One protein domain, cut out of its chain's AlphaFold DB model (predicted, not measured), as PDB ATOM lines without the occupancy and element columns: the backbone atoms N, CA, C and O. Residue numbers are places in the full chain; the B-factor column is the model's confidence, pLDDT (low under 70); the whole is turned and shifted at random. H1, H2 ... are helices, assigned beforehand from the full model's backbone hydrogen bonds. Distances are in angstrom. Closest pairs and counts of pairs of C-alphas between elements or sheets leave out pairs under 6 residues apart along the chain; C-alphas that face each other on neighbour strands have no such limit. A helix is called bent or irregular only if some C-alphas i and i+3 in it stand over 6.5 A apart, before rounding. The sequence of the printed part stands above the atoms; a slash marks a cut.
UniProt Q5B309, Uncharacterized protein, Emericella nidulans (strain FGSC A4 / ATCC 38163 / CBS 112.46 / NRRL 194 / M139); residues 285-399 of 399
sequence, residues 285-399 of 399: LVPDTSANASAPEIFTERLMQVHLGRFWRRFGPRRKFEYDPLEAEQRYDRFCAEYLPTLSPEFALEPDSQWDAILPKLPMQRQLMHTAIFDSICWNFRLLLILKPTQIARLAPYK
ATOM      1  N   LEU A 285     -97.197 -10.508  74.133       58.25
ATOM      2  CA  LEU A 285     -96.687  -9.666  75.209       58.25
ATOM      3  C   LEU A 285     -95.167  -9.706  75.350       58.25
ATOM      4  O   LEU A 285     -94.606  -8.774  75.919       58.25
ATOM      5  N   VAL A 286     -94.490 -10.729  74.832       52.47
ATOM      6  CA  VAL A 286     -93.031 -10.838  74.921       52.47
ATOM      7  C   VAL A 286     -92.502 -11.766  73.823       52.47
ATOM      8  O   VAL A 286     -92.800 -12.958  73.867       52.47
ATOM      9  N   PRO A 287     -91.666 -11.286  72.886       48.06
ATOM     10  CA  PRO A 287     -90.788 -12.165  72.126       48.06
ATOM     11  C   PRO A 287     -89.758 -12.789  73.090       48.06
ATOM     12  O   PRO A 287     -88.949 -12.082  73.686       48.06
ATOM     13  N   ASP A 288     -89.828 -14.108  73.266       46.41
ATOM     14  CA  ASP A 288     -88.703 -14.988  73.618       46.41
ATOM     15  C   ASP A 288     -87.946 -14.763  74.946       46.41
ATOM     16  O   ASP A 288     -86.719 -14.657  74.955       46.41
ATOM     17  N   THR A 289     -88.617 -14.781  76.106       47.91
ATOM     18  CA  THR A 289     -87.890 -14.924  77.399       47.91
ATOM     19  C   THR A 289     -88.300 -16.108  78.275       47.91
ATOM     20  O   THR A 289     -87.603 -16.397  79.249       47.91
ATOM     21  N   SER A 290     -89.352 -16.863  77.941       47.47
ATOM     22  CA  SER A 290     -89.624 -18.142  78.609       47.47
ATOM     23  C   SER A 290     -88.920 -19.284  77.871       47.47
ATOM     24  O   SER A 290     -89.093 -19.478  76.674       47.47
ATOM     25  N   ALA A 291     -88.136 -20.081  78.599       52.41
ATOM     26  CA  ALA A 291     -87.322 -21.188  78.077       52.41
ATOM     27  C   ALA A 291     -88.107 -22.324  77.370       52.41
ATOM     28  O   ALA A 291     -87.498 -23.262  76.864       52.41
ATOM     29  N   ASN A 292     -89.439 -22.237  77.309       61.12
ATOM     30  CA  ASN A 292     -90.316 -23.226  76.696       61.12
ATOM     31  C   ASN A 292     -91.124 -22.546  75.585       61.12
ATOM     32  O   ASN A 292     -92.203 -22.015  75.843       61.12
ATOM     33  N   ALA A 293     -90.608 -22.593  74.353       62.88
ATOM     34  CA  ALA A 293     -91.204 -21.986  73.154       62.88
ATOM     35  C   ALA A 293     -92.637 -22.466  72.818       62.88
ATOM     36  O   ALA A 293     -93.257 -21.970  71.886       62.88
ATOM     37  N   SER A 294     -93.164 -23.440  73.562       72.19
ATOM     38  CA  SER A 294     -94.475 -24.062  73.365       72.19
ATOM     39  C   SER A 294     -95.527 -23.681  74.414       72.19
ATOM     40  O   SER A 294     -96.655 -24.147  74.311       72.19
ATOM     41  N   ALA A 295     -95.182 -22.915  75.456       75.94
ATOM     42  CA  ALA A 295     -96.147 -22.565  76.498       75.94
ATOM     43  C   ALA A 295     -97.063 -21.413  76.040       75.94
ATOM     44  O   ALA A 295     -96.557 -20.420  75.511       75.94
ATOM     45  N   PRO A 296     -98.386 -21.480  76.281       79.25
ATOM     46  CA  PRO A 296     -99.288 -20.393  75.922       79.25
ATOM     47  C   PRO A 296     -98.972 -19.128  76.731       79.25
ATOM     48  O   PRO A 296     -98.745 -19.173  77.944       79.25
ATOM     49  N   GLU A 297     -99.001 -17.973  76.066       79.06
ATOM     50  CA  GLU A 297     -98.819 -16.678  76.719       79.06
ATOM     51  C   GLU A 297     -99.920 -16.413  77.757       79.06
ATOM     52  O   GLU A 297    -101.076 -16.819  77.597       79.06
ATOM     53  N   ILE A 298     -99.586 -15.613  78.778       75.00
ATOM     54  CA  ILE A 298    -100.479 -15.229  79.888       75.00
ATOM     55  C   ILE A 298    -101.796 -14.601  79.394       75.00
ATOM     56  O   ILE A 298    -102.784 -14.601  80.127       75.00
ATOM     57  N   PHE A 299    -101.844 -14.072  78.170       76.25
ATOM     58  CA  PHE A 299    -103.018 -13.396  77.612       76.25
ATOM     59  C   PHE A 299    -103.518 -14.000  76.297       76.25
ATOM     60  O   PHE A 299    -104.306 -13.359  75.600       76.25
ATOM     61  N   THR A 300    -103.131 -15.243  75.994       84.75
ATOM     62  CA  THR A 300    -103.547 -15.956  74.775       84.75
ATOM     63  C   THR A 300    -105.071 -15.976  74.615       84.75
ATOM     64  O   THR A 300    -105.585 -15.659  73.548       84.75
ATOM     65  N   GLU A 301    -105.824 -16.209  75.695       89.25
ATOM     66  CA  GLU A 301    -107.297 -16.154  75.681       89.25
ATOM     67  C   GLU A 301    -107.854 -14.835  75.135       89.25
ATOM     68  O   GLU A 301    -108.778 -14.827  74.320       89.25
ATOM     69  N   ARG A 302    -107.268 -13.707  75.544       85.00
ATOM     70  CA  ARG A 302    -107.717 -12.378  75.118       85.00
ATOM     71  C   ARG A 302    -107.450 -12.173  73.641       85.00
ATOM     72  O   ARG A 302    -108.319 -11.671  72.934       85.00
ATOM     73  N   LEU A 303    -106.270 -12.579  73.183       84.31
ATOM     74  CA  LEU A 303    -105.895 -12.536  71.777       84.31
ATOM     75  C   LEU A 303    -106.887 -13.347  70.931       84.31
ATOM     76  O   LEU A 303    -107.423 -12.859  69.937       84.31
ATOM     77  N   MET A 304    -107.230 -14.549  71.382       89.12
ATOM     78  CA  MET A 304    -108.189 -15.409  70.694       89.12
ATOM     79  C   MET A 304    -109.601 -14.805  70.674       89.12
ATOM     80  O   MET A 304    -110.256 -14.818  69.634       89.12
ATOM     81  N   GLN A 305    -110.061 -14.162  71.751       89.25
ATOM     82  CA  GLN A 305    -111.332 -13.422  71.733       89.25
ATOM     83  C   GLN A 305    -111.342 -12.258  70.731       89.25
ATOM     84  O   GLN A 305    -112.378 -11.966  70.124       89.25
ATOM     85  N   VAL A 306    -110.202 -11.597  70.520       85.06
ATOM     86  CA  VAL A 306    -110.058 -10.547  69.500       85.06
ATOM     87  C   VAL A 306    -110.222 -11.134  68.102       85.06
ATOM     88  O   VAL A 306    -110.975 -10.585  67.288       85.06
ATOM     89  N   HIS A 307    -109.567 -12.265  67.833       87.56
ATOM     90  CA  HIS A 307    -109.712 -12.988  66.571       87.56
ATOM     91  C   HIS A 307    -111.150 -13.460  66.349       87.56
ATOM     92  O   HIS A 307    -111.687 -13.253  65.260       87.56
ATOM     93  N   LEU A 308    -111.813 -13.976  67.388       91.12
ATOM     94  CA  LEU A 308    -113.227 -14.348  67.357       91.12
ATOM     95  C   LEU A 308    -114.110 -13.156  66.971       91.12
ATOM     96  O   LEU A 308    -114.915 -13.237  66.045       91.12
ATOM     97  N   GLY A 309    -113.938 -12.014  67.642       87.75
ATOM     98  CA  GLY A 309    -114.680 -10.793  67.326       87.75
ATOM     99  C   GLY A 309    -114.441 -10.317  65.890       87.75
ATOM    100  O   GLY A 309    -115.375  -9.900  65.207       87.75
ATOM    101  N   ARG A 310    -113.201 -10.404  65.395       87.50
ATOM    102  CA  ARG A 310    -112.854 -10.070  64.004       87.50
ATOM    103  C   ARG A 310    -113.475 -11.040  62.998       87.50
ATOM    104  O   ARG A 310    -113.958 -10.584  61.968       87.50
ATOM    105  N   PHE A 311    -113.499 -12.337  63.291       91.94
ATOM    106  CA  PHE A 311    -114.153 -13.339  62.451       91.94
ATOM    107  C   PHE A 311    -115.635 -12.992  62.249       91.94
ATOM    108  O   PHE A 311    -116.081 -12.823  61.116       91.94
ATOM    109  N   TRP A 312    -116.377 -12.764  63.338       89.50
ATOM    110  CA  TRP A 312    -117.814 -12.470  63.257       89.50
ATOM    111  C   TRP A 312    -118.135 -11.123  62.599       89.50
ATOM    112  O   TRP A 312    -119.184 -10.983  61.971       89.50
ATOM    113  N   ARG A 313    -117.230 -10.137  62.677       86.38
ATOM    114  CA  ARG A 313    -117.391  -8.841  61.996       86.38
ATOM    115  C   ARG A 313    -117.419  -8.952  60.471       86.38
ATOM    116  O   ARG A 313    -118.072  -8.127  59.835       86.38
ATOM    117  N   ARG A 314    -116.802  -9.986  59.884       87.94
ATOM    118  CA  ARG A 314    -116.796 -10.215  58.425       87.94
ATOM    119  C   ARG A 314    -118.195 -10.422  57.843       87.94
ATOM    120  O   ARG A 314    -118.408 -10.136  56.671       87.94
ATOM    121  N   PHE A 315    -119.153 -10.863  58.658       86.12
ATOM    122  CA  PHE A 315    -120.544 -11.064  58.239       86.12
ATOM    123  C   PHE A 315    -121.402  -9.790  58.331       86.12
ATOM    124  O   PHE A 315    -122.558  -9.796  57.916       86.12
ATOM    125  N   GLY A 316    -120.818  -8.684  58.808       72.81
ATOM    126  CA  GLY A 316    -121.405  -7.349  58.808       72.81
ATOM    127  C   GLY A 316    -122.554  -7.134  59.811       72.81
ATOM    128  O   GLY A 316    -123.194  -8.073  60.275       72.81
ATOM    129  N   PRO A 317    -122.870  -5.865  60.134       64.88
ATOM    130  CA  PRO A 317    -124.034  -5.501  60.949       64.88
ATOM    131  C   PRO A 317    -125.350  -5.510  60.151       64.88
ATOM    132  O   PRO A 317    -126.406  -5.218  60.708       64.88
ATOM    133  N   ARG A 318    -125.309  -5.808  58.842       59.94
ATOM    134  CA  ARG A 318    -126.472  -5.798  57.940       59.94
ATOM    135  C   ARG A 318    -127.340  -7.036  58.148       59.94
ATOM    136  O   ARG A 318    -127.542  -7.834  57.239       59.94
ATOM    137  N   ARG A 319    -127.896  -7.170  59.346       62.12
ATOM    138  CA  ARG A 319    -129.032  -8.056  59.552       62.12
ATOM    139  C   ARG A 319    -130.210  -7.429  58.826       62.12
ATOM    140  O   ARG A 319    -130.741  -6.403  59.247       62.12
ATOM    141  N   LYS A 320    -130.594  -8.031  57.700       64.06
ATOM    142  CA  LYS A 320    -131.968  -7.900  57.223       64.06
ATOM    143  C   LYS A 320    -132.866  -8.292  58.405       64.06
ATOM    144  O   LYS A 320    -132.519  -9.192  59.165       64.06
ATOM    145  N   PHE A 321    -133.981  -7.593  58.605       69.94
ATOM    146  CA  PHE A 321    -134.901  -7.881  59.718       69.94
ATOM    147  C   PHE A 321    -135.510  -9.294  59.648       69.94
ATOM    148  O   PHE A 321    -136.139  -9.745  60.600       69.94
ATOM    149  N   GLU A 322    -135.329  -9.978  58.522       82.31
ATOM    150  CA  GLU A 322    -135.774 -11.338  58.279       82.31
ATOM    151  C   GLU A 322    -134.648 -12.336  58.573       82.31
ATOM    152  O   GLU A 322    -133.519 -12.179  58.104       82.31
ATOM    153  N   TYR A 323    -134.964 -13.344  59.383       86.00
ATOM    154  CA  TYR A 323    -134.056 -14.444  59.678       86.00
ATOM    155  C   TYR A 323    -133.981 -15.397  58.487       86.00
ATOM    156  O   TYR A 323    -135.002 -15.950  58.079       86.00
ATOM    157  N   ASP A 324    -132.770 -15.624  57.990       86.69
ATOM    158  CA  ASP A 324    -132.484 -16.663  57.009       86.69
ATOM    159  C   ASP A 324    -131.750 -17.830  57.702       86.69
ATOM    160  O   ASP A 324    -130.598 -17.652  58.124       86.69
ATOM    161  N   PRO A 325    -132.391 -19.008  57.860       85.50
ATOM    162  CA  PRO A 325    -131.760 -20.169  58.484       85.50
ATOM    163  C   PRO A 325    -130.540 -20.659  57.705       85.50
ATOM    164  O   PRO A 325    -129.539 -21.020  58.321       85.50
ATOM    165  N   LEU A 326    -130.590 -20.615  56.369       88.38
ATOM    166  CA  LEU A 326    -129.507 -21.098  55.521       88.38
ATOM    167  C   LEU A 326    -128.279 -20.201  55.674       88.38
ATOM    168  O   LEU A 326    -127.157 -20.687  55.774       88.38
ATOM    169  N   GLU A 327    -128.483 -18.886  55.742       89.88
ATOM    170  CA  GLU A 327    -127.385 -17.950  55.975       89.88
ATOM    171  C   GLU A 327    -126.780 -18.130  57.379       89.88
ATOM    172  O   GLU A 327    -125.559 -18.087  57.538       89.88
ATOM    173  N   ALA A 328    -127.605 -18.351  58.409       89.62
ATOM    174  CA  ALA A 328    -127.121 -18.616  59.764       89.62
ATOM    175  C   ALA A 328    -126.305 -19.920  59.846       89.62
ATOM    176  O   ALA A 328    -125.238 -19.924  60.466       89.62
ATOM    177  N   GLU A 329    -126.766 -20.987  59.193       91.50
ATOM    178  CA  GLU A 329    -126.061 -22.269  59.096       91.50
ATOM    179  C   GLU A 329    -124.740 -22.121  58.333       91.50
ATOM    180  O   GLU A 329    -123.690 -22.473  58.859       91.50
ATOM    181  N   GLN A 330    -124.738 -21.446  57.180       93.38
ATOM    182  CA  GLN A 330    -123.513 -21.174  56.420       93.38
ATOM    183  C   GLN A 330    -122.466 -20.391  57.225       93.38
ATOM    184  O   GLN A 330    -121.266 -20.642  57.099       93.38
ATOM    185  N   ARG A 331    -122.886 -19.420  58.048       94.06
ATOM    186  CA  ARG A 331    -121.963 -18.698  58.943       94.06
ATOM    187  C   ARG A 331    -121.377 -19.624  60.005       94.06
ATOM    188  O   ARG A 331    -120.194 -19.501  60.318       94.06
ATOM    189  N   TYR A 332    -122.187 -20.529  60.551       94.62
ATOM    190  CA  TYR A 332    -121.737 -21.524  61.518       94.62
ATOM    191  C   TYR A 332    -120.769 -22.537  60.886       94.62
ATOM    192  O   TYR A 332    -119.717 -22.802  61.459       94.62
ATOM    193  N   ASP A 333    -121.041 -23.012  59.672       96.31
ATOM    194  CA  ASP A 333    -120.139 -23.915  58.950       96.31
ATOM    195  C   ASP A 333    -118.779 -23.263  58.692       96.31
ATOM    196  O   ASP A 333    -117.735 -23.862  58.955       96.31
ATOM    197  N   ARG A 334    -118.766 -21.992  58.267       96.69
ATOM    198  CA  ARG A 334    -117.517 -21.226  58.135       96.69
ATOM    199  C   ARG A 334    -116.827 -21.007  59.471       96.69
ATOM    200  O   ARG A 334    -115.608 -21.052  59.531       96.69
ATOM    201  N   PHE A 335    -117.574 -20.779  60.549       96.44
ATOM    202  CA  PHE A 335    -116.994 -20.679  61.888       96.44
ATOM    203  C   PHE A 335    -116.257 -21.969  62.267       96.44
ATOM    204  O   PHE A 335    -115.118 -21.920  62.734       96.44
ATOM    205  N   CYS A 336    -116.869 -23.116  61.988       96.31
ATOM    206  CA  CYS A 336    -116.275 -24.422  62.232       96.31
ATOM    207  C   CYS A 336    -115.069 -24.711  61.329       96.31
ATOM    208  O   CYS A 336    -114.090 -25.273  61.808       96.31
ATOM    209  N   ALA A 337    -115.114 -24.320  60.054       97.12
ATOM    210  CA  ALA A 337    -114.058 -24.613  59.085       97.12
ATOM    211  C   ALA A 337    -112.881 -23.625  59.128       97.12
ATOM    212  O   ALA A 337    -111.740 -24.016  58.908       97.12
ATOM    213  N   GLU A 338    -113.140 -22.343  59.393       96.19
ATOM    214  CA  GLU A 338    -112.132 -21.283  59.291       96.19
ATOM    215  C   GLU A 338    -111.583 -20.848  60.651       96.19
ATOM    216  O   GLU A 338    -110.414 -20.486  60.736       96.19
ATOM    217  N   TYR A 339    -112.408 -20.822  61.705       95.25
ATOM    218  CA  TYR A 339    -112.006 -20.250  62.993       95.25
ATOM    219  C   TYR A 339    -111.591 -21.309  64.015       95.25
ATOM    220  O   TYR A 339    -110.518 -21.188  64.604       95.25
ATOM    221  N   LEU A 340    -112.401 -22.353  64.229       95.38
ATOM    222  CA  LEU A 340    -112.080 -23.390  65.222       95.38
ATOM    223  C   LEU A 340    -110.700 -24.050  65.011       95.38
ATOM    224  O   LEU A 340    -110.010 -24.246  66.010       95.38
ATOM    225  N   PRO A 341    -110.229 -24.319  63.775       95.44
ATOM    226  CA  PRO A 341    -108.902 -24.903  63.559       95.44
ATOM    227  C   PRO A 341    -107.741 -23.947  63.861       95.44
ATOM    228  O   PRO A 341    -106.604 -24.385  63.975       95.44
ATOM    229  N   THR A 342    -108.010 -22.642  63.982       94.00
ATOM    230  CA  THR A 342    -106.993 -21.634  64.337       94.00
ATOM    231  C   THR A 342    -106.797 -21.495  65.843       94.00
ATOM    232  O   THR A 342    -105.938 -20.730  66.280       94.00
ATOM    233  N   LEU A 343    -107.602 -22.198  66.649       92.50
ATOM    234  CA  LEU A 343    -107.457 -22.187  68.095       92.50
ATOM    235  C   LEU A 343    -106.164 -22.901  68.501       92.50
ATOM    236  O   LEU A 343    -105.884 -23.995  68.013       92.50
ATOM    237  N   SER A 344    -105.413 -22.323  69.441       91.00
ATOM    238  CA  SER A 344    -104.295 -23.031  70.063       91.00
ATOM    239  C   SER A 344    -104.787 -24.309  70.764       91.00
ATOM    240  O   SER A 344    -105.903 -24.299  71.303       91.00
ATOM    241  N   PRO A 345    -103.985 -25.389  70.806       91.69
ATOM    242  CA  PRO A 345    -104.394 -26.679  71.375       91.69
ATOM    243  C   PRO A 345    -104.924 -26.592  72.812       91.69
ATOM    244  O   PRO A 345    -105.843 -27.312  73.193       91.69
ATOM    245  N   GLU A 346    -104.409 -25.662  73.612       92.38
ATOM    246  CA  GLU A 346    -104.810 -25.460  75.007       92.38
ATOM    247  C   GLU A 346    -106.212 -24.854  75.146       92.38
ATOM    248  O   GLU A 346    -106.845 -24.957  76.200       92.38
ATOM    249  N   PHE A 347    -106.697 -24.211  74.083       93.50
ATOM    250  CA  PHE A 347    -107.988 -23.530  73.996       93.50
ATOM    251  C   PHE A 347    -108.959 -24.212  73.028       93.50
ATOM    252  O   PHE A 347    -110.080 -23.726  72.850       93.50
ATOM    253  N   ALA A 348    -108.556 -25.329  72.420       93.38
ATOM    254  CA  ALA A 348    -109.434 -26.160  71.615       93.38
ATOM    255  C   ALA A 348    -110.670 -26.603  72.422       93.38
ATOM    256  O   ALA A 348    -110.701 -26.550  73.657       93.38
ATOM    257  N   LEU A 349    -111.728 -27.015  71.718       90.94
ATOM    258  CA  LEU A 349    -112.941 -27.532  72.367       90.94
ATOM    259  C   LEU A 349    -112.653 -28.818  73.154       90.94
ATOM    260  O   LEU A 349    -113.239 -29.033  74.211       90.94
ATOM    261  N   GLU A 350    -111.708 -29.617  72.660       92.81
ATOM    262  CA  GLU A 350    -111.058 -30.711  73.379       92.81
ATOM    263  C   GLU A 350    -109.635 -30.248  73.729       92.81
ATOM    264  O   GLU A 350    -108.730 -30.369  72.904       92.81
ATOM    265  N   PRO A 351    -109.450 -29.599  74.890       90.38
ATOM    266  CA  PRO A 351    -108.210 -28.910  75.207       90.38
ATOM    267  C   PRO A 351    -107.092 -29.864  75.618       90.38
ATOM    268  O   PRO A 351    -107.320 -30.848  76.323       90.38
ATOM    269  N   ASP A 352    -105.862 -29.481  75.292       89.56
ATOM    270  CA  ASP A 352    -104.680 -30.061  75.918       89.56
ATOM    271  C   ASP A 352    -104.487 -29.505  77.343       89.56
ATOM    272  O   ASP A 352    -104.510 -28.291  77.575       89.56
ATOM    273  N   SER A 353    -104.296 -30.413  78.301       91.62
ATOM    274  CA  SER A 353    -104.102 -30.124  79.724       91.62
ATOM    275  C   SER A 353    -102.642 -30.201  80.177       91.62
ATOM    276  O   SER A 353    -102.378 -30.023  81.367       91.62
ATOM    277  N   GLN A 354    -101.680 -30.415  79.270       91.69
ATOM    278  CA  GLN A 354    -100.252 -30.522  79.612       91.69
ATOM    279  C   GLN A 354     -99.726 -29.327  80.437       91.69
ATOM    280  O   GLN A 354     -98.870 -29.488  81.307       91.69
ATOM    281  N   TRP A 355    -100.283 -28.131  80.215       88.56
ATOM    282  CA  TRP A 355     -99.861 -26.893  80.869       88.56
ATOM    283  C   TRP A 355    -100.648 -26.550  82.137       88.56
ATOM    284  O   TRP A 355    -100.263 -25.615  82.835       88.56
ATOM    285  N   ASP A 356    -101.710 -27.284  82.480       90.31
ATOM    286  CA  ASP A 356    -102.612 -26.915  83.584       90.31
ATOM    287  C   ASP A 356    -101.892 -26.933  84.950       90.31
ATOM    288  O   ASP A 356    -102.193 -26.121  85.826       90.31
ATOM    289  N   ALA A 357    -100.887 -27.803  85.114       89.19
ATOM    290  CA  ALA A 357    -100.052 -27.861  86.316       89.19
ATOM    291  C   ALA A 357     -99.066 -26.682  86.430       89.19
ATOM    292  O   ALA A 357     -98.715 -26.271  87.535       89.19
ATOM    293  N   ILE A 358     -98.616 -26.142  85.294       88.12
ATOM    294  CA  ILE A 358     -97.606 -25.073  85.218       88.12
ATOM    295  C   ILE A 358     -98.283 -23.697  85.237       88.12
ATOM    296  O   ILE A 358     -97.785 -22.751  85.847       88.12
ATOM    297  N   LEU A 359     -99.439 -23.583  84.584       86.06
ATOM    298  CA  LEU A 359    -100.191 -22.350  84.402       86.06
ATOM    299  C   LEU A 359    -101.535 -22.457  85.136       86.06
ATOM    300  O   LEU A 359    -102.561 -22.739  84.519       86.06
ATOM    301  N   PRO A 360    -101.593 -22.146  86.446       85.75
ATOM    302  CA  PRO A 360    -102.792 -22.364  87.263       85.75
ATOM    303  C   PRO A 360    -104.010 -21.536  86.823       85.75
ATOM    304  O   PRO A 360    -105.135 -21.800  87.241       85.75
ATOM    305  N   LYS A 361    -103.808 -20.507  85.988       87.31
ATOM    306  CA  LYS A 361    -104.887 -19.679  85.428       87.31
ATOM    307  C   LYS A 361    -105.408 -20.186  84.083       87.31
ATOM    308  O   LYS A 361    -106.449 -19.698  83.644       87.31
ATOM    309  N   LEU A 362    -104.724 -21.135  83.446       89.75
ATOM    310  CA  LEU A 362    -105.082 -21.637  82.123       89.75
ATOM    311  C   LEU A 362    -106.484 -22.274  82.087       89.75
ATOM    312  O   LEU A 362    -107.247 -21.909  81.193       89.75
ATOM    313  N   PRO A 363    -106.918 -23.087  83.077       91.38
ATOM    314  CA  PRO A 363    -108.283 -23.621  83.079       91.38
ATOM    315  C   PRO A 363    -109.358 -22.524  83.098       91.38
ATOM    316  O   PRO A 363    -110.352 -22.599  82.376       91.38
ATOM    317  N   MET A 364    -109.137 -21.457  83.874       90.50
ATOM    318  CA  MET A 364    -110.060 -20.319  83.930       90.50
ATOM    319  C   MET A 364    -110.086 -19.552  82.603       90.50
ATOM    320  O   MET A 364    -111.151 -19.160  82.134       90.50
ATOM    321  N   GLN A 365    -108.926 -19.346  81.979       90.56
ATOM    322  CA  GLN A 365    -108.830 -18.715  80.663       90.56
ATOM    323  C   GLN A 365    -109.547 -19.539  79.594       90.56
ATOM    324  O   GLN A 365    -110.339 -19.009  78.819       90.56
ATOM    325  N   ARG A 366    -109.345 -20.853  79.590       93.88
ATOM    326  CA  ARG A 366    -110.042 -21.773  78.695       93.88
ATOM    327  C   ARG A 366    -111.559 -21.657  78.840       93.88
ATOM    328  O   ARG A 366    -112.258 -21.493  77.844       93.88
ATOM    329  N   GLN A 367    -112.060 -21.622  80.075       91.88
ATOM    330  CA  GLN A 367    -113.484 -21.438  80.349       91.88
ATOM    331  C   GLN A 367    -114.016 -20.089  79.836       91.88
ATOM    332  O   GLN A 367    -115.107 -20.038  79.264       91.88
ATOM    333  N   LEU A 368    -113.262 -18.998  80.002       89.06
ATOM    334  CA  LEU A 368    -113.633 -17.691  79.450       89.06
ATOM    335  C   LEU A 368    -113.693 -17.726  77.918       89.06
ATOM    336  O   LEU A 368    -114.649 -17.224  77.325       89.06
ATOM    337  N   MET A 369    -112.721 -18.376  77.275       92.81
ATOM    338  CA  MET A 369    -112.698 -18.537  75.823       92.81
ATOM    339  C   MET A 369    -113.879 -19.374  75.315       92.81
ATOM    340  O   MET A 369    -114.576 -18.964  74.387       92.81
ATOM    341  N   HIS A 370    -114.161 -20.515  75.948       93.38
ATOM    342  CA  HIS A 370    -115.305 -21.370  75.612       93.38
ATOM    343  C   HIS A 370    -116.636 -20.641  75.808       93.38
ATOM    344  O   HIS A 370    -117.517 -20.729  74.953       93.38
ATOM    345  N   THR A 371    -116.757 -19.842  76.872       91.06
ATOM    346  CA  THR A 371    -117.928 -18.982  77.104       91.06
ATOM    347  C   THR A 371    -118.097 -17.968  75.971       91.06
ATOM    348  O   THR A 371    -119.203 -17.788  75.467       91.06
ATOM    349  N   ALA A 372    -117.011 -17.338  75.515       90.06
ATOM    350  CA  ALA A 372    -117.052 -16.389  74.404       90.06
ATOM    351  C   ALA A 372    -117.405 -17.057  73.060       90.06
ATOM    352  O   ALA A 372    -118.135 -16.468  72.254       90.06
ATOM    353  N   ILE A 373    -116.920 -18.279  72.809       93.31
ATOM    354  CA  ILE A 373    -117.304 -19.091  71.643       93.31
ATOM    355  C   ILE A 373    -118.803 -19.382  71.682       93.31
ATOM    356  O   ILE A 373    -119.506 -19.091  70.715       93.31
ATOM    357  N   PHE A 374    -119.300 -19.886  72.811       92.56
ATOM    358  CA  PHE A 374    -120.712 -20.202  72.984       92.56
ATOM    359  C   PHE A 374    -121.602 -18.967  72.798       92.56
ATOM    360  O   PHE A 374    -122.527 -19.000  71.989       92.56
ATOM    361  N   ASP A 375    -121.272 -17.845  73.446       88.50
ATOM    362  CA  ASP A 375    -121.997 -16.577  73.282       88.50
ATOM    363  C   ASP A 375    -122.028 -16.119  71.814       88.50
ATOM    364  O   ASP A 375    -123.036 -15.623  71.313       88.50
ATOM    365  N   SER A 376    -120.942 -16.348  71.074       90.69
ATOM    366  CA  SER A 376    -120.878 -16.030  69.646       90.69
ATOM    367  C   SER A 376    -121.805 -16.897  68.793       90.69
ATOM    368  O   SER A 376    -122.447 -16.379  67.879       90.69
ATOM    369  N   ILE A 377    -121.900 -18.190  69.104       91.19
ATOM    370  CA  ILE A 377    -122.824 -19.116  68.439       91.19
ATOM    371  C   ILE A 377    -124.268 -18.715  68.758       91.19
ATOM    372  O   ILE A 377    -125.075 -18.551  67.845       91.19
ATOM    373  N   CYS A 378    -124.589 -18.461  70.031       89.50
ATOM    374  CA  CYS A 378    -125.904 -17.962  70.433       89.50
ATOM    375  C   CYS A 378    -126.256 -16.663  69.709       89.50
ATOM    376  O   CYS A 378    -127.383 -16.495  69.249       89.50
ATOM    377  N   TRP A 379    -125.293 -15.755  69.552       87.12
ATOM    378  CA  TRP A 379    -125.506 -14.515  68.820       87.12
ATOM    379  C   TRP A 379    -125.836 -14.750  67.340       87.12
ATOM    380  O   TRP A 379    -126.703 -14.048  66.815       87.12
ATOM    381  N   ASN A 380    -125.204 -15.725  66.671       90.44
ATOM    382  CA  ASN A 380    -125.503 -16.088  65.277       90.44
ATOM    383  C   ASN A 380    -126.967 -16.526  65.103       90.44
ATOM    384  O   ASN A 380    -127.645 -16.084  64.178       90.44
ATOM    385  N   PHE A 381    -127.467 -17.323  66.047       89.81
ATOM    386  CA  PHE A 381    -128.818 -17.887  66.019       89.81
ATOM    387  C   PHE A 381    -129.860 -17.068  66.790       89.81
ATOM    388  O   PHE A 381    -131.033 -17.427  66.814       89.81
ATOM    389  N   ARG A 382    -129.477 -15.936  67.393       87.50
ATOM    390  CA  ARG A 382    -130.337 -15.126  68.276       87.50
ATOM    391  C   ARG A 382    -131.681 -14.750  67.654       87.50
ATOM    392  O   ARG A 382    -132.673 -14.659  68.369       87.50
ATOM    393  N   LEU A 383    -131.718 -14.519  66.344       86.38
ATOM    394  CA  LEU A 383    -132.949 -14.155  65.643       86.38
ATOM    395  C   LEU A 383    -134.007 -15.271  65.680       86.38
ATOM    396  O   LEU A 383    -135.184 -14.927  65.697       86.38
ATOM    397  N   LEU A 384    -133.623 -16.553  65.801       85.06
ATOM    398  CA  LEU A 384    -134.567 -17.666  66.010       85.06
ATOM    399  C   LEU A 384    -135.457 -17.436  67.230       85.06
ATOM    400  O   LEU A 384    -136.654 -17.696  67.182       85.06
ATOM    401  N   LEU A 385    -134.881 -16.889  68.304       83.38
ATOM    402  CA  LEU A 385    -135.587 -16.639  69.563       83.38
ATOM    403  C   LEU A 385    -136.593 -15.482  69.466       83.38
ATOM    404  O   LEU A 385    -137.390 -15.286  70.378       83.38
ATOM    405  N   ILE A 386    -136.534 -14.687  68.394       85.62
ATOM    406  CA  ILE A 386    -137.376 -13.499  68.183       85.62
ATOM    407  C   ILE A 386    -138.460 -13.780  67.124       85.62
ATOM    408  O   ILE A 386    -139.360 -12.961  66.916       85.62
ATOM    409  N   LEU A 387    -138.416 -14.939  66.458       85.50
ATOM    410  CA  LEU A 387    -139.390 -15.291  65.431       85.50
ATOM    411  C   LEU A 387    -140.792 -15.471  66.009       85.50
ATOM    412  O   LEU A 387    -141.006 -16.106  67.040       85.50
ATOM    413  N   LYS A 388    -141.782 -14.941  65.288       88.75
ATOM    414  CA  LYS A 388    -143.192 -15.205  65.583       88.75
ATOM    415  C   LYS A 388    -143.526 -16.656  65.217       88.75
ATOM    416  O   LYS A 388    -142.999 -17.153  64.221       88.75
ATOM    417  N   PRO A 389    -144.488 -17.304  65.896       87.38
ATOM    418  CA  PRO A 389    -144.921 -18.664  65.554       87.38
ATOM    419  C   PRO A 389    -145.298 -18.843  64.074       87.38
ATOM    420  O   PRO A 389    -144.998 -19.865  63.468       87.38
ATOM    421  N   THR A 390    -145.885 -17.816  63.450       87.88
ATOM    422  CA  THR A 390    -146.232 -17.824  62.020       87.88
ATOM    423  C   THR A 390    -145.021 -17.823  61.090       87.88
ATOM    424  O   THR A 390    -145.123 -18.304  59.967       87.88
ATOM    425  N   GLN A 391    -143.891 -17.269  61.529       85.31
ATOM    426  CA  GLN A 391    -142.628 -17.303  60.793       85.31
ATOM    427  C   GLN A 391    -141.940 -18.651  60.988       85.31
ATOM    428  O   GLN A 391    -141.460 -19.217  60.016       85.31
ATOM    429  N   ILE A 392    -141.973 -19.195  62.209       84.50
ATOM    430  CA  ILE A 392    -141.449 -20.535  62.515       84.50
ATOM    431  C   ILE A 392    -142.165 -21.591  61.666       84.50
ATOM    432  O   ILE A 392    -141.509 -22.408  61.036       84.50
ATOM    433  N   ALA A 393    -143.494 -21.510  61.548       84.44
ATOM    434  CA  ALA A 393    -144.287 -22.422  60.719       84.44
ATOM    435  C   ALA A 393    -143.958 -22.362  59.212       84.44
ATOM    436  O   ALA A 393    -144.338 -23.264  58.471       84.44
ATOM    437  N   ARG A 394    -143.293 -21.296  58.741       84.19
ATOM    438  CA  ARG A 394    -142.833 -21.157  57.348       84.19
ATOM    439  C   ARG A 394    -141.411 -21.661  57.138       84.19
ATOM    440  O   ARG A 394    -141.001 -21.800  55.988       84.19
ATOM    441  N   LEU A 395    -140.651 -21.880  58.212       81.06
ATOM    442  CA  LEU A 395    -139.333 -22.483  58.096       81.06
ATOM    443  C   LEU A 395    -139.506 -23.911  57.583       81.06
ATOM    444  O   LEU A 395    -140.448 -24.609  57.963       81.06
ATOM    445  N   ALA A 396    -138.602 -24.335  56.701       76.38
ATOM    446  CA  ALA A 396    -138.569 -25.726  56.289       76.38
ATOM    447  C   ALA A 396    -138.432 -26.605  57.548       76.38
ATOM    448  O   ALA A 396    -137.656 -26.242  58.439       76.38
ATOM    449  N   PRO A 397    -139.167 -27.727  57.645       70.31
ATOM    450  CA  PRO A 397    -138.960 -28.674  58.729       70.31
ATOM    451  C   PRO A 397    -137.490 -29.100  58.703       70.31
ATOM    452  O   PRO A 397    -137.021 -29.695  57.731       70.31
ATOM    453  N   TYR A 398    -136.746 -28.699  59.735       58.72
ATOM    454  CA  TYR A 398    -135.351 -29.088  59.893       58.72
ATOM    455  C   TYR A 398    -135.295 -30.589  60.195       58.72
ATOM    456  O   TYR A 398    -136.164 -31.112  60.893       58.72
ATOM    457  N   LYS A 399    -134.310 -31.268  59.599       43.12
ATOM    458  CA  LYS A 399    -134.121 -32.723  59.691       43.12
ATOM    459  C   LYS A 399    -133.806 -33.204  61.100       43.12
ATOM    460  O   LYS A 399    -133.031 -32.505  61.792       43.12
TER     461      LYS A 399
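AT A GLANCE: This is residues 285 to 399 of the 399 residues of an uncharacterized protein of Emericella nidulans (strain FGSC A4 / ATCC 38163 / CBS 112.46 / NRRL 194 / M139) (UniProt Q5B309). What shape do the helices make? They form a loose rod in which H1 and H2 run lengthwise and pack on different stretches of H3, the longest helix. The short H4 lies beyond the last residue of H3, and residues 287 to 293 stick out at the opposite end of the rod. What is it made of? The printed part has 115 residues with four named helices, H1, H2, H3 and H4 along the chain, and no named strand: the class is all helix. It is loose, with a radius of gyration of the C-alphas of 18.0 A, and spans 60 by 25 by 20 A.

IN THESE COORDINATES: Where is the longest helix? H3, residues 362 to 386, is 36.1 A long and begins at C-alpha 362 (-105.082, -21.637, 82.123). It has a kink of 50 degrees near residue 380 and is irregular, with C-alphas 380 and 383 7.7 A apart. Where are the others? H1 is residues 300 to 313, 20.1 A, and H2 is residues 325 to 342, 25.5 A, with a kink of 29 degrees near residue 336. H2 is only just irregular: C-alphas 337 and 340 are 6.6 A apart. H4, residues 389 to 392, is 5.0 A long and ends at C-alpha 392 (-141.449, -20.535, 62.515).

HOW THE PARTS SIT: What touches H3? H1 touches its residues 365 to 376, at a shallow tilt of 17 degrees, the same way; the closest C-alphas, of Glu 301 and Gln 365, are 5.8 A apart. H2 and H3 form a helical hairpin, opposite ways at 14 degrees; their closest C-alphas, of Ala 328 and Asn 380, are 6.3 A apart. Do H1 and H2 meet? They only just touch, with 3 pairs of C-alphas within 8 A, the closest Phe 311 and Tyr 339 at 7.3 A; they too form a hairpin, and H1, H2 and H3 are an up-and-down bundle, each running against the one before. H4 is apart from H1 and H2, and only just from H3, 8.2 A at the closest. Are the backbones complete? Each O i to N i+4 pair is within hydrogen-bond range in H1, 11 of 14 in H2 and 17 of 21 in H3; H4 is too short for one.

THE WHOLE: How far does it reach? The two C-alphas farthest apart, of Ala 291 and Thr 390, are 61.2 A apart, and the printed part has no cut. Which links are long, and where is confidence low? H1 to H2, 11 residues, and H2 to H3, 19 residues, are long links, while H3 to H4 is tight. The mean pLDDT of the printed part is 83.9, with residues 285 to 293, 317 to 321 and 398 to 399 under 70.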